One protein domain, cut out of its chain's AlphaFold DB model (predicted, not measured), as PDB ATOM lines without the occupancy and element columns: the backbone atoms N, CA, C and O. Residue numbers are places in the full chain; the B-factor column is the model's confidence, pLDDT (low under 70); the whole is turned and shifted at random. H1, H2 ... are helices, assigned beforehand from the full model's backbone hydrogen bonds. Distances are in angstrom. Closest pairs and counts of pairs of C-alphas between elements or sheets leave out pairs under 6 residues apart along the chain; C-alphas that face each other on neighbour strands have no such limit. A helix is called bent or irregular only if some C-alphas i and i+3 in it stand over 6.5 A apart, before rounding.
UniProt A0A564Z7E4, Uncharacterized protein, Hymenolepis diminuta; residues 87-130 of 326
ATOM      1  N   SER A  87     -32.493  16.144 226.480       58.34
ATOM      2  CA  SER A  87     -33.676  17.021 226.462       58.34
ATOM      3  C   SER A  87     -33.691  17.994 225.276       58.34
ATOM      4  O   SER A  87     -34.763  18.412 224.838       58.34
ATOM      5  N   ILE A  88     -32.516  18.299 224.714       59.41
ATOM      6  CA  ILE A  88     -32.352  19.188 223.556       59.41
ATOM      7  C   ILE A  88     -32.276  18.386 222.254       59.41
ATOM      8  O   ILE A  88     -32.864  18.791 221.252       59.41
ATOM      9  N   LEU A  89     -31.608  17.226 222.255       58.06
ATOM     10  CA  LEU A  89     -31.493  16.393 221.054       58.06
ATOM     11  C   LEU A  89     -32.782  15.634 220.716       58.06
ATOM     12  O   LEU A  89     -33.069  15.441 219.531       58.06
ATOM     13  N   ALA A  90     -33.569  15.211 221.711       61.22
ATOM     14  CA  ALA A  90     -34.782  14.420 221.481       61.22
ATOM     15  C   ALA A  90     -35.799  15.069 220.515       61.22
ATOM     16  O   ALA A  90     -36.288  14.354 219.642       61.22
ATOM     17  N   PRO A  91     -36.111  16.380 220.589       62.41
ATOM     18  CA  PRO A  91     -37.029  17.010 219.635       62.41
ATOM     19  C   PRO A  91     -36.400  17.319 218.266       62.41
ATOM     20  O   PRO A  91     -37.120  17.381 217.272       62.41
ATOM     21  N   ILE A  92     -35.077  17.495 218.179       62.19
ATOM     22  CA  ILE A  92     -34.386  17.874 216.930       62.19
ATOM     23  C   ILE A  92     -34.138  16.652 216.036       62.19
ATOM     24  O   ILE A  92     -34.275  16.719 214.815       62.19
ATOM     25  N   THR A  93     -33.829  15.512 216.649       67.44
ATOM     26  CA  THR A  93     -33.529  14.250 215.960       67.44
ATOM     27  C   THR A  93     -34.637  13.799 214.989       67.44
ATOM     28  O   THR A  93     -34.317  13.543 213.829       67.44
ATOM     29  N   PRO A  94     -35.934  13.737 215.361       73.38
ATOM     30  CA  PRO A  94     -36.985  13.302 214.436       73.38
ATOM     31  C   PRO A  94     -37.203  14.277 213.272       73.38
ATOM     32  O   PRO A  94     -37.500  13.840 212.165       73.38
ATOM     33  N   ILE A  95     -37.018  15.584 213.490       74.25
ATOM     34  CA  ILE A  95     -37.146  16.603 212.437       74.25
ATOM     35  C   ILE A  95     -36.019  16.441 211.414       74.25
ATOM     36  O   ILE A  95     -36.267  16.462 210.210       74.25
ATOM     37  N   TYR A  96     -34.793  16.226 211.892       73.75
ATOM     38  CA  TYR A  96     -33.631  15.978 211.045       73.75
ATOM     39  C   TYR A  96     -33.784  14.697 210.212       73.75
ATOM     40  O   TYR A  96     -33.562  14.723 209.002       73.75
ATOM     41  N   TRP A  97     -34.237  13.596 210.824       80.12
ATOM     42  CA  TRP A  97     -34.498  12.346 210.101       80.12
ATOM     43  C   TRP A  97     -35.608  12.487 209.060       80.12
ATOM     44  O   TRP A  97     -35.457  11.990 207.949       80.12
ATOM     45  N   ASN A  98     -36.675  13.222 209.373       83.19
ATOM     46  CA  ASN A  98     -37.748  13.489 208.419       83.19
ATOM     47  C   ASN A  98     -37.254  14.312 207.213       83.19
ATOM     48  O   ASN A  98     -37.612  14.031 206.072       83.19
ATOM     49  N   LEU A  99     -36.367  15.288 207.444       82.25
ATOM     50  CA  LEU A  99     -35.742  16.055 206.363       82.25
ATOM     51  C   LEU A  99     -34.861  15.176 205.465       82.25
ATOM     52  O   LEU A  99     -34.902  15.312 204.245       82.25
ATOM     53  N   ILE A 100     -34.084  14.266 206.060       82.50
ATOM     54  CA  ILE A 100     -33.258  13.307 205.315       82.50
ATOM     55  C   ILE A 100     -34.129  12.369 204.483       82.50
ATOM     56  O   ILE A 100     -33.814  12.133 203.315       82.50
ATOM     57  N   ASP A 101     -35.210  11.842 205.054       83.12
ATOM     58  CA  ASP A 101     -36.119  10.955 204.330       83.12
ATOM     59  C   ASP A 101     -36.812  11.690 203.178       83.12
ATOM     60  O   ASP A 101     -36.842  11.173 202.061       83.12
ATOM     61  N   SER A 102     -37.271  12.928 203.397       80.19
ATOM     62  CA  SER A 102     -37.833  13.770 202.332       80.19
ATOM     63  C   SER A 102     -36.812  14.027 201.224       80.19
ATOM     64  O   SER A 102     -37.102  13.812 200.048       80.19
ATOM     65  N   PHE A 103     -35.582  14.400 201.593       84.00
ATOM     66  CA  PHE A 103     -34.503  14.629 200.637       84.00
ATOM     67  C   PHE A 103     -34.171  13.368 199.835       84.00
ATOM     68  O   PHE A 103     -33.967  13.437 198.627       84.00
ATOM     69  N   LYS A 104     -34.147  12.195 200.475       80.44
ATOM     70  CA  LYS A 104     -33.896  10.919 199.800       80.44
ATOM     71  C   LYS A 104     -34.989  10.588 198.783       80.44
ATOM     72  O   LYS A 104     -34.663  10.141 197.686       80.44
ATOM     73  N   VAL A 105     -36.256  10.814 199.128       83.25
ATOM     74  CA  VAL A 105     -37.393  10.582 198.223       83.25
ATOM     75  C   VAL A 105     -37.341  11.530 197.025       83.25
ATOM     76  O   VAL A 105     -37.512  11.090 195.888       83.25
ATOM     77  N   GLU A 106     -37.050  12.810 197.252       80.88
ATOM     78  CA  GLU A 106     -36.889  13.798 196.178       80.88
ATOM     79  C   GLU A 106     -35.692  13.476 195.277       80.88
ATOM     80  O   GLU A 106     -35.790  13.549 194.049       80.88
ATOM     81  N   LEU A 107     -34.576  13.051 195.872       80.62
ATOM     82  CA  LEU A 107     -33.386  12.632 195.143       80.62
ATOM     83  C   LEU A 107     -33.671  11.389 194.293       80.62
ATOM     84  O   LEU A 107     -33.292  11.347 193.126       80.62
ATOM     85  N   GLU A 108     -34.365  10.389 194.835       79.50
ATOM     86  CA  GLU A 108     -34.759   9.195 194.085       79.50
ATOM     87  C   GLU A 108     -35.709   9.549 192.932       79.50
ATOM     88  O   GLU A 108     -35.511   9.086 191.807       79.50
ATOM     89  N   ALA A 109     -36.679  10.436 193.168       78.62
ATOM     90  CA  ALA A 109     -37.586  10.921 192.133       78.62
ATOM     91  C   ALA A 109     -36.854  11.680 191.010       78.62
ATOM     92  O   ALA A 109     -37.226  11.549 189.843       78.62
ATOM     93  N   GLY A 110     -35.800  12.434 191.338       76.31
ATOM     94  CA  GLY A 110     -34.991  13.175 190.368       76.31
ATOM     95  C   GLY A 110     -33.967  12.317 189.616       76.31
ATOM     96  O   GLY A 110     -33.807  12.466 188.405       76.31
ATOM     97  N   LEU A 111     -33.279  11.395 190.298       76.12
ATOM     98  CA  LEU A 111     -32.197  10.597 189.707       76.12
ATOM     99  C   LEU A 111     -32.704   9.386 188.922       76.12
ATOM    100  O   LEU A 111     -32.127   9.052 187.889       76.12
ATOM    101  N   ASN A 112     -33.773   8.729 189.373       76.31
ATOM    102  CA  ASN A 112     -34.312   7.538 188.714       76.31
ATOM    103  C   ASN A 112     -34.663   7.760 187.222       76.31
ATOM    104  O   ASN A 112     -34.231   6.958 186.393       76.31
ATOM    105  N   PRO A 113     -35.359   8.841 186.808       78.31
ATOM    106  CA  PRO A 113     -35.638   9.071 185.390       78.31
ATOM    107  C   PRO A 113     -34.366   9.344 184.576       78.31
ATOM    108  O   PRO A 113     -34.259   8.870 183.446       78.31
ATOM    109  N   VAL A 114     -33.378  10.043 185.147       77.25
ATOM    110  CA  VAL A 114     -32.102  10.350 184.475       77.25
ATOM    111  C   VAL A 114     -31.275   9.083 184.264       77.25
ATOM    112  O   VAL A 114     -30.783   8.840 183.164       77.25
ATOM    113  N   ILE A 115     -31.173   8.238 185.292       76.06
ATOM    114  CA  ILE A 115     -30.468   6.954 185.224       76.06
ATOM    115  C   ILE A 115     -31.155   6.023 184.225       76.06
ATOM    116  O   ILE A 115     -30.478   5.391 183.417       76.06
ATOM    117  N   LYS A 116     -32.493   5.974 184.213       72.31
ATOM    118  CA  LYS A 116     -33.246   5.179 183.235       72.31
ATOM    119  C   LYS A 116     -33.002   5.644 181.804       72.31
ATOM    120  O   LYS A 116     -32.781   4.802 180.937       72.31
ATOM    121  N   LEU A 117     -32.987   6.956 181.564       77.75
ATOM    122  CA  LEU A 117     -32.697   7.517 180.243       77.75
ATOM    123  C   LEU A 117     -31.261   7.192 179.799       77.75
ATOM    124  O   LEU A 117     -31.034   6.800 178.656       77.75
ATOM    125  N   PHE A 118     -30.304   7.294 180.723       75.50
ATOM    126  CA  PHE A 118     -28.899   6.967 180.486       75.50
ATOM    127  C   PHE A 118     -28.689   5.476 180.179       75.50
ATOM    128  O   PHE A 118     -28.046   5.138 179.186       75.50
ATOM    129  N   LEU A 119     -29.283   4.573 180.968       72.94
ATOM    130  CA  LEU A 119     -29.210   3.130 180.719       72.94
ATOM    131  C   LEU A 119     -29.888   2.745 179.402       72.94
ATOM    132  O   LEU A 119     -29.340   1.938 178.655       72.94
ATOM    133  N   HIS A 120     -31.040   3.338 179.089       70.69
ATOM    134  CA  HIS A 120     -31.728   3.100 177.820       70.69
ATOM    135  C   HIS A 120     -30.903   3.599 176.621       70.69
ATOM    136  O   HIS A 120     -30.922   2.989 175.553       70.69
ATOM    137  N   SER A 121     -30.141   4.685 176.787       73.38
ATOM    138  CA  SER A 121     -29.229   5.190 175.754       73.38
ATOM    139  C   SER A 121     -27.996   4.304 175.544       73.38
ATOM    140  O   SER A 121     -27.442   4.302 174.447       73.38
ATOM    141  N   LEU A 122     -27.544   3.575 176.570       70.31
ATOM    142  CA  LEU A 122     -26.393   2.666 176.492       70.31
ATOM    143  C   LEU A 122     -26.773   1.254 176.031       70.31
ATOM    144  O   LEU A 122     -25.985   0.585 175.366       70.31
ATOM    145  N   LEU A 123     -27.972   0.792 176.390       69.88
ATOM    146  CA  LEU A 123     -28.475  -0.550 176.111       69.88
ATOM    147  C   LEU A 123     -29.843  -0.444 175.415       69.88
ATOM    148  O   LEU A 123     -30.877  -0.605 176.060       69.88
ATOM    149  N   PRO A 124     -29.875  -0.211 174.089       65.50
ATOM    150  CA  PRO A 124     -31.121  -0.010 173.343       65.50
ATOM    151  C   PRO A 124     -31.987  -1.279 173.230       65.50
ATOM    152  O   PRO A 124     -33.140  -1.219 172.806       65.50
ATOM    153  N   CYS A 125     -31.453  -2.448 173.599       73.50
ATOM    154  CA  CYS A 125     -32.190  -3.707 173.600       73.50
ATOM    155  C   CYS A 125     -33.009  -3.864 174.892       73.50
ATOM    156  O   CYS A 125     -32.445  -4.101 175.963       73.50
ATOM    157  N   PHE A 126     -34.340  -3.838 174.766       66.12
ATOM    158  CA  PHE A 126     -35.300  -3.918 175.878       66.12
ATOM    159  C   PHE A 126     -35.056  -5.095 176.841       66.12
ATOM    160  O   PHE A 126     -35.157  -4.930 178.051       66.12
ATOM    161  N   GLN A 127     -34.665  -6.266 176.322       66.81
ATOM    162  CA  GLN A 127     -34.408  -7.461 177.139       66.81
ATOM    163  C   GLN A 127     -33.135  -7.352 177.995       66.81
ATOM    164  O   GLN A 127     -33.093  -7.847 179.122       66.81
ATOM    165  N   ILE A 128     -32.095  -6.691 177.474       68.12
ATOM    166  CA  ILE A 128     -30.829  -6.488 178.193       68.12
ATOM    167  C   ILE A 128     -31.018  -5.391 179.240       68.12
ATOM    168  O   ILE A 128     -30.566  -5.536 180.375       68.12
ATOM    169  N   TYR A 129     -31.768  -4.344 178.890       65.44
ATOM    170  CA  TYR A 129     -32.174  -3.297 179.817       65.44
ATOM    171  C   TYR A 129     -32.969  -3.867 181.000       65.44
ATOM    172  O   TYR A 129     -32.564  -3.661 182.142       65.44
ATOM    173  N   SER A 130     -34.014  -4.671 180.756       68.62
ATOM    174  CA  SER A 130     -34.823  -5.264 181.833       68.62
ATOM    175  C   SER A 130     -34.021  -6.190 182.748       68.62
ATOM    176  O   SER A 130     -34.245  -6.213 183.955       68.62
TER     177      SER A 130
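What this domain is: This is residues 87 to 130 of the 326 residues of an uncharacterized protein of Hymenolepis diminuta (UniProt A0A564Z7E4). One long helix, H1, makes a rod with a slight kink, and a tiny helix, H2, forms a small foot near its last residues. Residues 87 to 115 of H1 stick out free. The printed part has 44 residues with two named helices, H1 then H2, and no named strand; its class is all helix. It is extended, with a radius of gyration of the C-alphas of 17.8 A and spans of 57 by 14 by 10 A.

Where its parts are: Find C-alpha 87 at (-33.676, 17.021, 226.462); from there H1, residues 87 to 122, runs 52.5 A to C-alpha 122 at (-26.393, 2.666, 176.492). Near residue 111 you meet a kink of 29 degrees; H1 is neither bent nor irregular, but only just: C-alphas 110 and 113 are 6.5 A apart. Then look for H2, residues 126 to 130, ending at C-alpha 130 at (-34.823, -5.264, 181.833).

How they stand to each other: H1 and H2 are close but not clearly touching; their closest C-alphas, those of His 120 and Tyr 129, are 6.7 A apart. In H2 the O i to N i+4 pair is within hydrogen-bond range; in H1, 26 of 32 are.

The domain as a whole: The C-alphas farthest apart, of Ser 87 and Cys 125, are 56.8 A apart. The printed part has no cut, and the link from H1 to H2 is tight. The model's pLDDT is under 70 at residues 87 to 93, 123 to 124 and 126 to 130.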